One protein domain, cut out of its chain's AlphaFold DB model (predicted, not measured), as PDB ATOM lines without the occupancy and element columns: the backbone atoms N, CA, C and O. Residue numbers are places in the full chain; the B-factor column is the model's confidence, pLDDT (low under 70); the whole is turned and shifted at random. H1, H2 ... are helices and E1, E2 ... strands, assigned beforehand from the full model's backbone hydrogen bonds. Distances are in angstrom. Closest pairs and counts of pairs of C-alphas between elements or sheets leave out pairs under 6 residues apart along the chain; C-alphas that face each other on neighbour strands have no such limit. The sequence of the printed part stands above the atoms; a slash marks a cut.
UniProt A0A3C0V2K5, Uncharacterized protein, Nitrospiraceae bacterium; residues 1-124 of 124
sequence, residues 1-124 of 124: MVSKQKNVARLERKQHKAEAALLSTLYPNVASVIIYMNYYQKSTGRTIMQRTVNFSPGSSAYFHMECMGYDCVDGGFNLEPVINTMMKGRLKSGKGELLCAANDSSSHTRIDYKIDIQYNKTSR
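What this domain is: This is residues 1 to 124 of the 124 residues of an uncharacterized protein of Nitrospiraceae bacterium (UniProt A0A3C0V2K5). A twisted sheet of four long strands, E2, E1, E6 and E5, has the short helix H3 and the small hairpin of E3 and E4 over one face, while the other face is bare. The long helix H1 lies beyond that hairpin, not on the sheet, and tiny H2 leads from it to E1 at one end. The printed part has 124 residues, with three named helices and six named strands in the order H1 H2 E1 E2 E3 E4 H3 E5 E6, and its class is mixed, helices and strands. Both sheets, E2 E1 E6 E5 and E3 E4, are antiparallel. The whole is compact, with a radius of gyration of the C-alphas of 15.7 A, yet elongated, spanning 57 by 31 by 19 A.

How they stand to each other: H1, residues 2 to 19, is apart from H2, residues 23 to 26, which only grazes the larger sheet with residues 23 to 24. E1, residues 30 to 41, forms a hairpin with E2, residues 47 to 55; N 37 and O 51 are 2.8 A apart, within hydrogen-bond range. E3, residues 64 to 66, is near H1 and forms a hairpin with E4, residues 76 to 78, where N 65 and O 77 are 2.9 A apart. H3, residues 80 to 88, is on the larger sheet at a height over the sheet of 9.2 A. H3 lies over E6, residues 109 to 119, and runs along the strands, at 23 degrees to E6 on the local plane. E5, residues 93 to 99, forms a hairpin with E6, and N 113 and O 96 are 2.9 A apart. The closest C-alphas of E4 and E5 are those of Phe 77 and Leu 98, 6.4 A apart. E6 is also the antiparallel neighbour of E1, at 166 degrees, with N 36 and O 114 2.8 A apart. E2 and E5 are edge strands. Every O i to N i+4 pair is within hydrogen-bond range in H1 and H3; H2 is too short for such a pair.

Where its parts are: H1 begins at C-alpha 2, (211.253, 191.333, 227.871), and is 25.9 A long. E1 is 32.9 A long, from C-alpha 30 at (214.332, 221.835, 253.060). E2 measures 23.8 A, H3 11.9 A and E5 20.2 A. E6 is 31.0 A long and ends at C-alpha 119, (211.513, 223.435, 255.924).

The domain as a whole: The C-alphas of Met 1 and Arg 124 are the two farthest apart, at 59.3 A. The printed part has no cut and no long link. The mean pLDDT of the printed part is 87.4; residues 1 to 6, 103 to 107 and 122 to 124 are under 70.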
ATOM      1  N   MET A   1     213.234 188.356 225.444       51.56
ATOM      2  CA  MET A   1     213.418 189.770 225.032       51.56
ATOM      3  C   MET A   1     212.963 190.746 226.122       51.56
ATOM      4  O   MET A   1     213.755 191.605 226.487       51.56
ATOM      5  N   VAL A   2     211.793 190.532 226.743       57.44
ATOM      6  CA  VAL A   2     211.253 191.333 227.871       57.44
ATOM      7  C   VAL A   2     212.221 191.486 229.063       57.44
ATOM      8  O   VAL A   2     212.397 192.579 229.594       57.44
ATOM      9  N   SER A   3     212.925 190.420 229.460       62.16
ATOM     10  CA  SER A   3     213.873 190.459 230.589       62.16
ATOM     11  C   SER A   3     215.094 191.359 230.349       62.16
ATOM     12  O   SER A   3     215.586 191.993 231.280       62.16
ATOM     13  N   LYS A   4     215.583 191.450 229.104       63.75
ATOM     14  CA  LYS A   4     216.728 192.302 228.748       63.75
ATOM     15  C   LYS A   4     216.337 193.783 228.791       63.75
ATOM     16  O   LYS A   4     217.058 194.569 229.392       63.75
ATOM     17  N   GLN A   5     215.167 194.133 228.253       66.06
ATOM     18  CA  GLN A   5     214.618 195.497 228.310       66.06
ATOM     19  C   GLN A   5     214.334 195.951 229.752       66.06
ATOM     20  O   GLN A   5     214.725 197.053 230.127       66.06
ATOM     21  N   LYS A   6     213.781 195.069 230.603       66.75
ATOM     22  CA  LYS A   6     213.568 195.345 232.041       66.75
ATOM     23  C   LYS A   6     214.854 195.691 232.782       66.75
ATOM     24  O   LYS A   6     214.855 196.559 233.652       66.75
ATOM     25  N   ASN A   7     215.957 195.030 232.436       75.56
ATOM     26  CA  ASN A   7     217.248 195.327 233.043       75.56
ATOM     27  C   ASN A   7     217.798 196.687 232.596       75.56
ATOM     28  O   ASN A   7     218.282 197.423 233.449       75.56
ATOM     29  N   VAL A   8     217.670 197.043 231.314       82.50
ATOM     30  CA  VAL A   8     218.141 198.338 230.788       82.50
ATOM     31  C   VAL A   8     217.370 199.504 231.412       82.50
ATOM     32  O   VAL A   8     217.990 200.339 232.060       82.50
ATOM     33  N   ALA A   9     216.034 199.496 231.363       78.81
ATOM     34  CA  ALA A   9     215.215 200.579 231.929       78.81
ATOM     35  C   ALA A   9     215.427 200.764 233.446       78.81
ATOM     36  O   ALA A   9     215.318 201.862 233.999       78.81
ATOM     37  N   ARG A  10     215.742 199.678 234.165       78.75
ATOM     38  CA  ARG A  10     216.098 199.750 235.588       78.75
ATOM     39  C   ARG A  10     217.491 200.341 235.804       78.75
ATOM     40  O   ARG A  10     217.689 201.058 236.783       78.75
ATOM     41  N   LEU A  11     218.453 200.022 234.940       85.25
ATOM     42  CA  LEU A  11     219.799 200.597 234.994       85.25
ATOM     43  C   LEU A  11     219.766 202.096 234.690       85.25
ATOM     44  O   LEU A  11     220.331 202.861 235.463       85.25
ATOM     45  N   GLU A  12     219.025 202.515 233.666       86.25
ATOM     46  CA  GLU A  12     218.846 203.930 233.312       86.25
ATOM     47  C   GLU A  12     218.242 204.725 234.473       86.25
ATOM     48  O   GLU A  12     218.783 205.747 234.880       86.25
ATOM     49  N   ARG A  13     217.183 204.218 235.121       84.19
ATOM     50  CA  ARG A  13     216.610 204.880 236.308       84.19
ATOM     51  C   ARG A  13     217.588 204.987 237.472       84.19
ATOM     52  O   ARG A  13     217.617 206.006 238.161       84.19
ATOM     53  N   LYS A  14     218.395 203.950 237.706       87.00
ATOM     54  CA  LYS A  14     219.451 204.000 238.728       87.00
ATOM     55  C   LYS A  14     220.511 205.037 238.385       87.00
ATOM     56  O   LYS A  14     220.951 205.741 239.288       87.00
ATOM     57  N   GLN A  15     220.883 205.132 237.113       90.38
ATOM     58  CA  GLN A  15     221.822 206.128 236.624       90.38
ATOM     59  C   GLN A  15     221.260 207.543 236.802       90.38
ATOM     60  O   GLN A  15     221.888 208.344 237.482       90.38
ATOM     61  N   HIS A  16     220.032 207.815 236.352       89.50
ATOM     62  CA  HIS A  16     219.375 209.109 236.569       89.50
ATOM     63  C   HIS A  16     219.278 209.485 238.049       89.50
ATOM     64  O   HIS A  16     219.506 210.633 238.418       89.50
ATOM     65  N   LYS A  17     218.973 208.520 238.925       90.00
ATOM     66  CA  LYS A  17     218.966 208.754 240.373       90.00
ATOM     67  C   LYS A  17     220.360 209.081 240.920       90.00
ATOM     68  O   LYS A  17     220.463 209.897 241.833       90.00
ATOM     69  N   ALA A  18     221.401 208.421 240.416       90.31
ATOM     70  CA  ALA A  18     222.783 208.657 240.830       90.31
ATOM     71  C   ALA A  18     223.319 210.007 240.326       90.31
ATOM     72  O   ALA A  18     224.091 210.652 241.026       90.31
ATOM     73  N   GLU A  19     222.883 210.436 239.142       91.94
ATOM     74  CA  GLU A  19     223.234 211.722 238.530       91.94
ATOM     75  C   GLU A  19     222.401 212.890 239.076       91.94
ATOM     76  O   GLU A  19     222.793 214.049 238.941       91.94
ATOM     77  N   ALA A  20     221.256 212.610 239.707       93.75
ATOM     78  CA  ALA A  20     220.425 213.635 240.314       93.75
ATOM     79  C   ALA A  20     221.174 214.355 241.444       93.75
ATOM     80  O   ALA A  20     221.748 213.733 242.342       93.75
ATOM     81  N   ALA A  21     221.101 215.686 241.423       95.25
ATOM     82  CA  ALA A  21     221.677 216.528 242.459       95.25
ATOM     83  C   ALA A  21     221.097 216.200 243.844       95.25
ATOM     84  O   ALA A  21     219.988 215.675 243.983       95.25
ATOM     85  N   LEU A  22     221.847 216.542 244.891       96.81
ATOM     86  CA  LEU A  22     221.371 216.387 246.260       96.81
ATOM     87  C   LEU A  22     220.205 217.335 246.543       96.81
ATOM     88  O   LEU A  22     220.128 218.449 246.014       96.81
ATOM     89  N   LEU A  23     219.324 216.915 247.447       96.44
ATOM     90  CA  LEU A  23     218.208 217.731 247.912       96.44
ATOM     91  C   LEU A  23     218.689 219.056 248.514       96.44
ATOM     92  O   LEU A  23     218.092 220.092 248.240       96.44
ATOM     93  N   SER A  24     219.788 219.043 249.273       96.44
ATOM     94  CA  SER A  24     220.407 220.249 249.838       96.44
ATOM     95  C   SER A  24     220.919 221.221 248.777       96.44
ATOM     96  O   SER A  24     220.905 222.429 249.007       96.44
ATOM     97  N   THR A  25     221.351 220.714 247.620       96.50
ATOM     98  CA  THR A  25     221.859 221.532 246.516       96.50
ATOM     99  C   THR A  25     220.725 222.267 245.808       96.50
ATOM    100  O   THR A  25     220.847 223.460 245.544       96.50
ATOM    101  N   LEU A  26     219.612 221.584 245.522       94.88
ATOM    102  CA  LEU A  26     218.472 222.190 244.819       94.88
ATOM    103  C   LEU A  26     217.532 222.965 245.756       94.88
ATOM    104  O   LEU A  26     216.947 223.972 245.358       94.88
ATOM    105  N   TYR A  27     217.388 222.509 247.002       95.00
ATOM    106  CA  TYR A  27     216.443 223.046 247.980       95.00
ATOM    107  C   TYR A  27     217.101 223.204 249.363       95.00
ATOM    108  O   TYR A  27     216.739 222.508 250.313       95.00
ATOM    109  N   PRO A  28     218.026 224.166 249.538       94.81
ATOM    110  CA  PRO A  28     218.810 224.318 250.773       94.81
ATOM    111  C   PRO A  28     217.969 224.623 252.023       94.81
ATOM    112  O   PRO A  28     218.413 224.421 253.149       94.81
ATOM    113  N   ASN A  29     216.734 225.095 251.841       94.94
ATOM    114  CA  ASN A  29     215.811 225.408 252.933       94.94
ATOM    115  C   ASN A  29     214.919 224.226 253.341       94.94
ATOM    116  O   ASN A  29     214.026 224.406 254.167       94.94
ATOM    117  N   VAL A  30     215.115 223.039 252.765       96.44
ATOM    118  CA  VAL A  30     214.332 221.835 253.060       96.44
ATOM    119  C   VAL A  30     215.104 220.953 254.031       96.44
ATOM    120  O   VAL A  30     216.218 220.523 253.748       96.44
ATOM    121  N   ALA A  31     214.487 220.669 255.172       97.06
ATOM    122  CA  ALA A  31     215.008 219.759 256.184       97.06
ATOM    123  C   ALA A  31     214.689 218.297 255.846       97.06
ATOM    124  O   ALA A  31     215.519 217.416 256.053       97.06
ATOM    125  N   SER A  32     213.480 218.027 255.349       97.69
ATOM    126  CA  SER A  32     213.061 216.680 254.962       97.69
ATOM    127  C   SER A  32     211.852 216.696 254.026       97.69
ATOM    128  O   SER A  32     211.043 217.627 254.039       97.69
ATOM    129  N   VAL A  33     211.724 215.636 253.228       98.44
ATOM    130  CA  VAL A  33     210.499 215.301 252.490       98.44
ATOM    131  C   VAL A  33     210.116 213.873 252.832       98.44
ATOM    132  O   VAL A  33     210.920 212.957 252.667       98.44
ATOM    133  N   ILE A  34     208.889 213.677 253.296       98.56
ATOM    134  CA  ILE A  34     208.338 212.361 253.606       98.56
ATOM    135  C   ILE A  34     207.189 212.094 252.647       98.56
ATOM    136  O   ILE A  34     206.262 212.893 252.537       98.56
ATOM    137  N   ILE A  35     207.252 210.963 251.954       98.44
ATOM    138  CA  ILE A  35     206.236 210.532 251.001       98.44
ATOM    139  C   ILE A  35     205.611 209.248 251.522       98.44
ATOM    140  O   ILE A  35     206.278 208.217 251.608       98.44
ATOM    141  N   TYR A  36     204.325 209.308 251.833       98.12
ATOM    142  CA  TYR A  36     203.490 208.163 252.167       98.12
ATOM    143  C   TYR A  36     202.753 207.729 250.911       98.12
ATOM    144  O   TYR A  36     202.171 208.570 250.227       98.12
ATOM    145  N   MET A  37     202.762 206.437 250.610       96.62
ATOM    146  CA  MET A  37     202.111 205.879 249.431       96.62
ATOM    147  C   MET A  37     201.325 204.626 249.791       96.62
ATOM    148  O   MET A  37     201.864 203.705 250.404       96.62
ATOM    149  N   ASN A  38     200.080 204.569 249.332       94.31
ATOM    150  CA  ASN A  38     199.267 203.360 249.304       94.31
ATOM    151  C   ASN A  38     199.172 202.897 247.856       94.31
ATOM    152  O   ASN A  38     198.677 203.634 247.009       94.31
ATOM    153  N   TYR A  39     199.653 201.695 247.571       91.88
ATOM    154  CA  TYR A  39     199.584 201.081 246.252       91.88
ATOM    155  C   TYR A  39     198.311 200.261 246.141       91.88
ATOM    156  O   TYR A  39     198.004 199.469 247.033       91.88
ATOM    157  N   TYR A  40     197.629 200.387 245.010       88.62
ATOM    158  CA  TYR A  40     196.404 199.664 244.707       88.62
ATOM    159  C   TYR A  40     196.553 198.874 243.420       88.62
ATOM    160  O   TYR A  40     197.060 199.379 242.412       88.62
ATOM    161  N   GLN A  41     196.047 197.647 243.432       80.88
ATOM    162  CA  GLN A  41     195.850 196.893 242.203       80.88
ATOM    163  C   GLN A  41     194.675 197.504 241.433       80.88
ATOM    164  O   GLN A  41     193.557 197.550 241.941       80.88
ATOM    165  N   LYS A  42     194.909 197.961 240.198       71.38
ATOM    166  CA  LYS A  42     193.902 198.682 239.399       71.38
ATOM    167  C   LYS A  42     192.627 197.874 239.146       71.38
ATOM    168  O   LYS A  42     191.548 198.447 239.170       71.38
ATOM    169  N   SER A  43     192.739 196.560 238.949       71.25
ATOM    170  CA  SER A  43     191.589 195.694 238.655       71.25
ATOM    171  C   SER A  43     190.653 195.468 239.845       71.25
ATOM    172  O   SER A  43     189.463 195.256 239.644       71.25
ATOM    173  N   THR A  44     191.169 195.498 241.077       76.06
ATOM    174  CA  THR A  44     190.395 195.154 242.284       76.06
ATOM    175  C   THR A  44     190.213 196.325 243.244       76.06
ATOM    176  O   THR A  44     189.436 196.218 244.189       76.06
ATOM    177  N   GLY A  45     190.959 197.418 243.058       75.44
ATOM    178  CA  GLY A  45     191.000 198.550 243.985       75.44
ATOM    179  C   GLY A  45     191.585 198.205 245.358       75.44
ATOM    180  O   GLY A  45     191.573 199.046 246.252       75.44
ATOM    181  N   ARG A  46     192.101 196.984 245.552       81.69
ATOM    182  CA  ARG A  46     192.645 196.538 246.837       81.69
ATOM    183  C   ARG A  46     194.015 197.152 247.076       81.69
ATOM    184  O   ARG A  46     194.860 197.147 246.178       81.69
ATOM    185  N   THR A  47     194.240 197.621 248.302       84.75
ATOM    186  CA  THR A  47     195.572 198.019 248.764       84.75
ATOM    187  C   THR A  47     196.476 196.794 248.762       84.75
ATOM    188  O   THR A  47     196.198 195.813 249.448       84.75
ATOM    189  N   ILE A  48     197.553 196.849 247.990       85.12
ATOM    190  CA  ILE A  48     198.535 195.763 247.881       85.12
ATOM    191  C   ILE A  48     199.794 196.038 248.700       85.12
ATOM    192  O   ILE A  48     200.507 195.106 249.056       85.12
ATOM    193  N   MET A  49     200.090 197.308 248.989       88.31
ATOM    194  CA  MET A  49     201.283 197.696 249.733       88.31
ATOM    195  C   MET A  49     201.144 199.120 250.266       88.31
ATOM    196  O   MET A  49     200.586 199.987 249.595       88.31
ATOM    197  N   GLN A  50     201.720 199.377 251.436       93.12
ATOM    198  CA  GLN A  50     201.968 200.727 251.929       93.12
ATOM    199  C   GLN A  50     203.475 200.950 252.006       93.12
ATOM    200  O   GLN A  50     204.219 200.060 252.419       93.12
ATOM    201  N   ARG A  51     203.938 202.124 251.586       94.38
ATOM    202  CA  ARG A  51     205.358 202.469 251.597       94.38
ATOM    203  C   ARG A  51     205.544 203.911 252.037       94.38
ATOM    204  O   ARG A  51     204.877 204.802 251.519       94.38
ATOM    205  N   THR A  52     206.518 204.129 252.913       97.19
ATOM    206  CA  THR A  52     207.005 205.466 253.260       97.19
ATOM    207  C   THR A  52     208.427 205.633 252.745       97.19
ATOM    208  O   THR A  52     209.270 204.754 252.931       97.19
ATOM    209  N   VAL A  53     208.696 206.751 252.076       96.88
ATOM    210  CA  VAL A  53     210.026 207.119 251.580       96.88
ATOM    211  C   VAL A  53     210.416 208.455 252.189       96.88
ATOM    212  O   VAL A  53     209.641 209.407 252.153       96.88
ATOM    213  N   ASN A  54     211.623 208.512 252.744       97.69
ATOM    214  CA  ASN A  54     212.157 209.695 253.404       97.69
ATOM    215  C   ASN A  54     213.326 210.246 252.590       97.69
ATOM    216  O   ASN A  54     214.230 209.496 252.224       97.69
ATOM    217  N   PHE A  55     213.317 211.553 252.358       97.75
ATOM    218  CA  PHE A  55     214.412 212.293 251.753       97.75
ATOM    219  C   PHE A  55     214.970 213.265 252.783       97.75
ATOM    220  O   PHE A  55     214.247 214.102 253.328       97.75
ATOM    221  N   SER A  56     216.262 213.135 253.043       97.00
ATOM    222  CA  SER A  56     217.064 214.064 253.836       97.00
ATOM    223  C   SER A  56     217.854 215.001 252.911       97.00
ATOM    224  O   SER A  56     217.924 214.745 251.706       97.00
ATOM    225  N   PRO A  57     218.512 216.049 253.434       96.69
ATOM    226  CA  PRO A  57     219.297 216.965 252.607       96.69
ATOM    227  C   PRO A  57     220.409 216.260 251.805       96.69
ATOM    228  O   PRO A  57     220.746 216.698 250.712       96.69
ATOM    229  N   GLY A  58     220.937 215.137 252.304       96.75
ATOM    230  CA  GLY A  58     221.925 214.305 251.603       96.75
ATOM    231  C   GLY A  58     221.337 213.261 250.645       96.75
ATOM    232  O   GLY A  58     222.081 212.459 250.092       96.75
ATOM    233  N   SER A  59     220.016 213.214 250.466       96.69
ATOM    234  CA  SER A  59     219.372 212.312 249.505       96.69
ATOM    235  C   SER A  59     219.414 212.901 248.096       96.69
ATOM    236  O   SER A  59     219.268 214.112 247.938       96.69
ATOM    237  N   SER A  60     219.534 212.058 247.066       96.31
ATOM    238  CA  SER A  60     219.311 212.484 245.677       96.31
ATOM    239  C   SER A  60     217.893 213.040 245.525       96.31
ATOM    240  O   SER A  60     216.927 212.384 245.927       96.31
ATOM    241  N   ALA A  61     217.757 214.219 244.920       95.38
ATOM    242  CA  ALA A  61     216.484 214.868 244.611       95.38
ATOM    243  C   ALA A  61     215.800 214.203 243.403       95.38
ATOM    244  O   ALA A  61     215.519 214.829 242.390       95.38
ATOM    245  N   TYR A  62     215.573 212.896 243.509       95.94
ATOM    246  CA  TYR A  62     214.980 212.061 242.476       95.94
ATOM    247  C   TYR A  62     213.677 211.463 243.004       95.94
ATOM    248  O   TYR A  62     213.680 210.518 243.801       95.94
ATOM    249  N   PHE A  63     212.552 212.027 242.569       96.00
ATOM    250  CA  PHE A  63     211.220 211.722 243.100       96.00
ATOM    251  C   PHE A  63     210.407 210.776 242.208       96.00
ATOM    252  O   PHE A  63     209.177 210.804 242.211       96.00
ATOM    253  N   HIS A  64     211.088 209.915 241.452       93.88
ATOM    254  CA  HIS A  64     210.437 208.881 240.662       93.88
ATOM    255  C   HIS A  64     210.383 207.563 241.445       93.88
ATOM    256  O   HIS A  64     211.417 207.001 241.818       93.88
ATOM    257  N   MET A  65     209.176 207.070 241.710       91.94
ATOM    258  CA  MET A  65     208.949 205.839 242.466       91.94
ATOM    259  C   MET A  65     208.683 204.670 241.526       91.94
ATOM    260  O   MET A  65     207.930 204.785 240.562       91.94
ATOM    261  N   GLU A  66     209.279 203.520 241.825       87.75
ATOM    262  CA  GLU A  66     209.040 202.296 241.063       87.75
ATOM    263  C   GLU A  66     207.587 201.819 241.225       87.75
ATOM    264  O   GLU A  66     206.999 201.873 242.315       87.75
ATOM    265  N   CYS A  67     207.024 201.321 240.124       87.00
ATOM    266  CA  CYS A  67     205.790 200.552 240.140       87.00
ATOM    267  C   CYS A  67     206.083 199.132 240.626       87.00
ATOM    268  O   CYS A  67     207.023 198.495 240.157       87.00
ATOM    269  N   MET A  68     205.261 198.637 241.551       80.50
ATOM    270  CA  MET A  68     205.420 197.300 242.138       80.50
ATOM    271  C   MET A  68     204.565 196.234 241.442       80.50
ATOM    272  O   MET A  68     204.462 195.111 241.928       80.50
ATOM    273  N   GLY A  69     203.944 196.570 240.306       77.25
ATOM    274  CA  GLY A  69     203.314 195.579 239.437       77.25
ATOM    275  C   GLY A  69     204.359 194.581 238.938       77.25
ATOM    276  O   GLY A  69     205.419 194.981 238.459       77.25
ATOM    277  N   TYR A  70     204.073 193.286 239.065       71.12
ATOM    278  CA  TYR A  70     205.010 192.192 238.773       71.12
ATOM    279  C   TYR A  70     205.636 192.278 237.364       71.12
ATOM    280  O   TYR A  70     206.837 192.056 237.164       71.12
ATOM    281  N   ASP A  71     204.820 192.662 236.393       74.56
ATOM    282  CA  ASP A  71     205.126 192.803 234.974       74.56
ATOM    283  C   ASP A  71     205.485 194.239 234.565       74.56
ATOM    284  O   ASP A  71     205.754 194.480 233.393       74.56
ATOM    285  N   CYS A  72     205.566 195.191 235.501       79.06
ATOM    286  CA  CYS A  72     205.968 196.550 235.165       79.06
ATOM    287  C   CYS A  72     207.477 196.623 234.871       79.06
ATOM    288  O   CYS A  72     208.318 196.190 235.669       79.06
ATOM    289  N   VAL A  73     207.814 197.150 233.692       74.94
ATOM    290  CA  VAL A  73     209.179 197.180 233.137       74.94
ATOM    291  C   VAL A  73     209.742 198.600 233.154       74.94
ATOM    292  O   VAL A  73     210.829 198.830 233.686       74.94
ATOM    293  N   ASP A  74     208.989 199.548 232.610       76.94
ATOM    294  CA  ASP A  74     209.393 200.925 232.305       76.94
ATOM    295  C   ASP A  74     208.521 201.984 233.005       76.94
ATOM    296  O   ASP A  74     208.862 203.162 233.012       76.94
ATOM    297  N   GLY A  75     207.439 201.570 233.664       84.31
ATOM    298  CA  GLY A  75     206.538 202.469 234.375       84.31
ATOM    299  C   GLY A  75     206.997 202.835 235.781       84.31
ATOM    300  O   GLY A  75     207.978 202.326 236.327       84.31
ATOM    301  N   GLY A  76     206.226 203.704 236.413       89.88
ATOM    302  CA  GLY A  76     206.493 204.234 237.741       89.88
ATOM    303  C   GLY A  76     205.632 205.457 238.002       89.88
ATOM    304  O   GLY A  76     204.706 205.751 237.243       89.88
ATOM    305  N   PHE A  77     205.947 206.161 239.080       92.69
ATOM    306  CA  PHE A  77     205.210 207.332 239.530       92.69
ATOM    307  C   PHE A  77     206.156 208.516 239.628       92.69
ATOM    308  O   PHE A  77     207.068 208.523 240.455       92.69
ATOM    309  N   ASN A  78     205.929 209.522 238.786       94.19
ATOM    310  CA  ASN A  78     206.697 210.754 238.825       94.19
ATOM    311  C   ASN A  78     206.057 211.756 239.802       94.19
ATOM    312  O   ASN A  78     205.075 212.412 239.460       94.19
ATOM    313  N   LEU A  79     206.616 211.880 241.008       96.88
ATOM    314  CA  LEU A  79     206.173 212.857 242.012       96.88
ATOM    315  C   LEU A  79     206.923 214.193 241.910       96.88
ATOM    316  O   LEU A  79     206.630 215.128 242.652       96.88
ATOM    317  N   GLU A  80     207.876 214.314 240.990       95.31
ATOM    318  CA  GLU A  80     208.703 215.509 240.847       95.31
ATOM    319  C   GLU A  80     207.888 216.772 240.515       95.31
ATOM    320  O   GLU A  80     208.095 217.780 241.190       95.31
ATOM    321  N   PRO A  81     206.894 216.765 239.597       95.81
ATOM    322  CA  PRO A  81     206.103 217.965 239.313       95.81
ATOM    323  C   PRO A  81     205.339 218.489 240.536       95.81
ATOM    324  O   PRO A  81     205.319 219.700 240.789       95.81
ATOM    325  N   VAL A  82     204.735 217.589 241.323       97.50
ATOM    326  CA  VAL A  82     203.971 217.976 242.518       97.50
ATOM    327  C   VAL A  82     204.899 218.460 243.627       97.50
ATOM    328  O   VAL A  82     204.654 219.527 244.187       97.50
ATOM    329  N   ILE A  83     206.008 217.761 243.890       97.44
ATOM    330  CA  ILE A  83     206.982 218.181 244.904       97.44
ATOM    331  C   ILE A  83     207.616 219.515 244.513       97.44
ATOM    332  O   ILE A  83     207.673 220.414 245.346       97.44
ATOM    333  N   ASN A  84     207.997 219.711 243.249       95.88
ATOM    334  CA  ASN A  84     208.560 220.978 242.774       95.88
ATOM    335  C   ASN A  84     207.580 222.137 242.947       95.88
ATOM    336  O   ASN A  84     207.973 223.224 243.371       95.88
ATOM    337  N   THR A  85     206.300 221.908 242.657       97.25
ATOM    338  CA  THR A  85     205.246 222.905 242.876       97.25
ATOM    339  C   THR A  85     205.097 223.223 244.362       97.25
ATOM    340  O   THR A  85     205.069 224.393 244.742       97.25
ATOM    341  N   MET A  86     205.080 222.198 245.218       97.69
ATOM    342  CA  MET A  86     205.007 222.371 246.667       97.69
ATOM    343  C   MET A  86     206.216 223.135 247.218       97.69
ATOM    344  O   MET A  86     206.026 224.065 247.998       97.69
ATOM    345  N   MET A  87     207.433 222.809 246.773       95.69
ATOM    346  CA  MET A  87     208.670 223.490 247.170       95.69
ATOM    347  C   MET A  87     208.668 224.963 246.760       95.69
ATOM    348  O   MET A  87     208.979 225.833 247.574       95.69
ATOM    349  N   LYS A  88     208.262 225.259 245.518       94.50
ATOM    350  CA  LYS A  88     208.131 226.636 245.014       94.50
ATOM    351  C   LYS A  88     207.102 227.435 245.814       94.50
ATOM    352  O   LYS A  88     207.359 228.582 246.161       94.50
ATOM    353  N   GLY A  89     205.969 226.819 246.147       96.06
ATOM    354  CA  GLY A  89     204.912 227.429 246.956       96.06
ATOM    355  C   GLY A  89     205.159 227.403 248.468       96.06
ATOM    356  O   GLY A  89     204.302 227.862 249.219       96.06
ATOM    357  N   ARG A  90     206.285 226.838 248.936       95.56
ATOM    358  CA  ARG A  90     206.570 226.565 250.359       95.56
ATOM    359  C   ARG A  90     205.445 225.815 251.088       95.56
ATOM    360  O   ARG A  90     205.212 226.005 252.284       95.56
ATOM    361  N   LEU A  91     204.742 224.943 250.370       97.94
ATOM    362  CA  LEU A  91     203.676 224.120 250.928       97.94
ATOM    363  C   LEU A  91     204.280 223.040 251.826       97.94
ATOM    364  O   LEU A  91     205.301 222.440 251.489       97.94
ATOM    365  N   LYS A  92     203.645 222.800 252.977       97.88
ATOM    366  CA  LYS A  92     204.111 221.824 253.976       97.88
ATOM    367  C   LYS A  92     203.498 220.442 253.810       97.88
ATOM    368  O   LYS A  92     204.099 219.473 254.247       97.88
ATOM    369  N   SER A  93     202.316 220.343 253.208       98.12
ATOM    370  CA  SER A  93     201.663 219.059 252.964       98.12
ATOM    371  C   SER A  93     200.861 219.076 251.673       98.12
ATOM    372  O   SER A  93     200.272 220.101 251.331       98.12
ATOM    373  N   GLY A  94     200.790 217.936 251.001       98.00
ATOM    374  CA  GLY A  94     200.015 217.730 249.783       98.00
ATOM    375  C   GLY A  94     199.572 216.277 249.683       98.00
ATOM    376  O   GLY A  94     200.173 215.394 250.291       98.00
ATOM    377  N   LYS A  95     198.499 216.019 248.942       98.19
ATOM    378  CA  LYS A  95     198.015 214.663 248.672       98.19
ATOM    379  C   LYS A  95     197.447 214.580 247.267       98.19
ATOM    380  O   LYS A  95     197.018 215.595 246.722       98.19
ATOM    381  N   GLY A  96     197.404 213.377 246.725       96.69
ATOM    382  CA  GLY A  96     196.815 213.133 245.422       96.69
ATOM    383  C   GLY A  96     196.929 211.676 245.019       96.69
ATOM    384  O   GLY A  96     197.224 210.806 245.837       96.69
ATOM    385  N   GLU A  97     196.714 211.447 243.735       94.81
ATOM    386  CA  GLU A  97     196.769 210.137 243.112       94.81
ATOM    387  C   GLU A  97     197.718 210.179 241.913       94.81
ATOM    388  O   GLU A  97     197.803 211.200 241.227       94.81
ATOM    389  N   LEU A  98     198.419 209.076 241.652       92.69
ATOM    390  CA  LEU A  98     199.100 208.851 240.378       92.69
ATOM    391  C   LEU A  98     198.795 207.459 239.824       92.69
ATOM    392  O   LEU A  98     198.746 206.463 240.550       92.69
ATOM    393  N   LEU A  99     198.679 207.395 238.501       89.25
ATOM    394  CA  LEU A  99     198.692 206.153 237.740       89.25
ATOM    395  C   LEU A  99     200.117 205.857 237.273       89.25
ATOM    396  O   LEU A  99     200.891 206.767 236.977       89.25
ATOM    397  N   CYS A 100     200.464 204.574 237.216       89.12
ATOM    398  CA  CYS A 100     201.753 204.146 236.696       89.12
ATOM    399  C   CYS A 100     201.855 204.463 235.195       89.12
ATOM    400  O   CYS A 100     200.988 204.065 234.420       89.12
ATOM    401  N   ALA A 101     202.939 205.124 234.793       83.94
ATOM    402  CA  ALA A 101     203.145 205.639 233.436       83.94
ATOM    403  C   ALA A 101     203.661 204.608 232.402       83.94
ATOM    404  O   ALA A 101     204.346 204.992 231.460       83.94
ATOM    405  N   ALA A 102     203.396 203.312 232.582       76.94
ATOM    406  CA  ALA A 102     203.820 202.292 231.614       76.94
ATOM    407  C   ALA A 102     202.824 202.148 230.452       76.94
ATOM    408  O   ALA A 102     201.635 202.443 230.599       76.94
ATOM    409  N   ASN A 103     203.325 201.670 229.312       65.06
ATOM    410  CA  ASN A 103     202.579 201.596 228.054       65.06
ATOM    411  C   ASN A 103     201.497 200.488 228.026       65.06
ATOM    412  O   ASN A 103     200.521 200.622 227.289       65.06
ATOM    413  N   ASP A 104     201.600 199.449 228.869       60.75
ATOM    414  CA  ASP A 104     200.710 198.275 228.840       60.75
ATOM    415  C   ASP A 104     199.672 198.288 229.983       60.75
ATOM    416  O   ASP A 104     199.900 197.933 231.131       60.75
ATOM    417  N   SER A 105     198.461 198.739 229.672       55.41
ATOM    418  CA  SER A 105     197.518 199.316 230.646       55.41
ATOM    419  C   SER A 105     196.723 198.372 231.580       55.41
ATOM    420  O   SER A 105     195.940 198.878 232.402       55.41
ATOM    421  N   SER A 106     196.859 197.042 231.494       58.31
ATOM    422  CA  SER A 106     195.892 196.111 232.116       58.31
ATOM    423  C   SER A 106     196.214 195.674 233.554       58.31
ATOM    424  O   SER A 106     195.291 195.349 234.300       58.31
ATOM    425  N   SER A 107     197.474 195.730 233.996       60.91
ATOM    426  CA  SER A 107     197.916 195.211 235.308       60.91
ATOM    427  C   SER A 107     198.527 196.264 236.242       60.91
ATOM    428  O   SER A 107     198.817 195.979 237.408       60.91
ATOM    429  N   HIS A 108     198.730 197.493 235.762       71.19
ATOM    430  CA  HIS A 108     199.516 198.478 236.494       71.19
ATOM    431  C   HIS A 108     198.807 199.085 237.702       71.19
ATOM    432  O   HIS A 108     197.595 199.274 237.728       71.19
ATOM    433  N   THR A 109     199.602 199.405 238.720       80.94
ATOM    434  CA  THR A 109     199.122 199.884 240.015       80.94
ATOM    435  C   THR A 109     198.854 201.388 239.993       80.94
ATOM    436  O   THR A 109     199.565 202.141 239.324       80.94
ATOM    437  N   ARG A 110     197.866 201.823 240.771       89.88
ATOM    438  CA  ARG A 110     197.624 203.228 241.139       89.88
ATOM    439  C   ARG A 110     198.232 203.474 242.515       89.88
ATOM    440  O   ARG A 110     198.259 202.542 243.321       89.88
ATOM    441  N   ILE A 111     198.673 204.692 242.806       93.56
ATOM    442  CA  ILE A 111     198.996 205.096 244.178       93.56
ATOM    443  C   ILE A 111     198.113 206.247 244.631       93.56
ATOM    444  O   ILE A 111     197.898 207.187 243.872       93.56
ATOM    445  N   ASP A 112     197.690 206.198 245.890       95.56
ATOM    446  CA  ASP A 112     197.374 207.409 246.644       95.56
ATOM    447  C   ASP A 112     198.633 207.825 247.386       95.56
ATOM    448  O   ASP A 112     199.296 206.980 247.998       95.56
ATOM    449  N   TYR A 113     198.954 209.112 247.365       97.50
ATOM    450  CA  TYR A 113     200.099 209.647 248.080       97.50
ATOM    451  C   TYR A 113     199.721 210.792 249.013       97.50
ATOM    452  O   TYR A 113     198.793 211.566 248.768       97.50
ATOM    453  N   LYS A 114     200.519 210.931 250.069       98.44
ATOM    454  CA  LYS A 114     200.628 212.133 250.891       98.44
ATOM    455  C   LYS A 114     202.101 212.516 250.962       98.44
ATOM    456  O   LYS A 114     202.948 211.662 251.196       98.44
ATOM    457  N   ILE A 115     202.401 213.789 250.768       98.69
ATOM    458  CA  ILE A 115     203.738 214.358 250.889       98.69
ATOM    459  C   ILE A 115     203.712 215.339 252.052       98.69
ATOM    460  O   ILE A 115     202.856 216.221 252.072       98.69
ATOM    461  N   ASP A 116     204.667 215.214 252.964       98.62
ATOM    462  CA  ASP A 116     204.948 216.200 254.002       98.62
ATOM    463  C   ASP A 116     206.362 216.764 253.779       98.62
ATOM    464  O   ASP A 116     207.324 216.013 253.615       98.62
ATOM    465  N   ILE A 117     206.489 218.091 253.745       98.38
ATOM    466  CA  ILE A 117     207.756 218.810 253.573       98.38
ATOM    467  C   ILE A 117     208.036 219.608 254.838       98.38
ATOM    468  O   ILE A 117     207.267 220.492 255.232       98.38
ATOM    469  N   GLN A 118     209.183 219.334 255.444       97.88
ATOM    470  CA  GLN A 118     209.712 220.137 256.529       97.88
ATOM    471  C   GLN A 118     210.744 221.111 255.974       97.88
ATOM    472  O   GLN A 118     211.739 220.707 255.378       97.88
ATOM    473  N   TYR A 119     210.527 222.399 256.214       96.62
ATOM    474  CA  TYR A 119     211.513 223.435 255.924       96.62
ATOM    475  C   TYR A 119     212.371 223.702 257.160       96.62
ATOM    476  O   TYR A 119     211.901 223.565 258.296       96.62
ATOM    477  N   ASN A 120     213.621 224.098 256.937       93.06
ATOM    478  CA  ASN A 120     214.513 224.559 257.990       93.06
ATOM    479  C   ASN A 120     213.857 225.731 258.726       93.06
ATOM    480  O   ASN A 120     213.250 226.613 258.113       93.06
ATOM    481  N   LYS A 121     213.963 225.738 260.055       83.50
ATOM    482  CA  LYS A 121     213.569 226.911 260.830       83.50
ATOM    483  C   LYS A 121     214.533 228.025 260.449       83.50
ATOM    484  O   LYS A 121     215.732 227.887 260.672       83.50
ATOM    485  N   THR A 122     214.030 229.111 259.874       67.19
ATOM    486  CA  THR A 122     214.826 230.329 259.762       67.19
ATOM    487  C   THR A 122     215.155 230.755 261.190       67.19
ATOM    488  O   THR A 122     214.233 231.018 261.967       67.19
ATOM    489  N   SER A 123     216.436 230.762 261.569       55.91
ATOM    490  CA  SER A 123     216.833 231.513 262.759       55.91
ATOM    491  C   SER A 123     216.434 232.960 262.487       55.91
ATOM    492  O   SER A 123     216.806 233.498 261.444       55.91
ATOM    493  N   ARG A 124     215.584 233.522 263.349       42.28
ATOM    494  CA  ARG A 124     215.324 234.963 263.354       42.28
ATOM    495  C   ARG A 124     216.594 235.710 263.726       42.28
ATOM    496  O   ARG A 124     217.401 235.116 264.480       42.28
TER     497      ARG A 124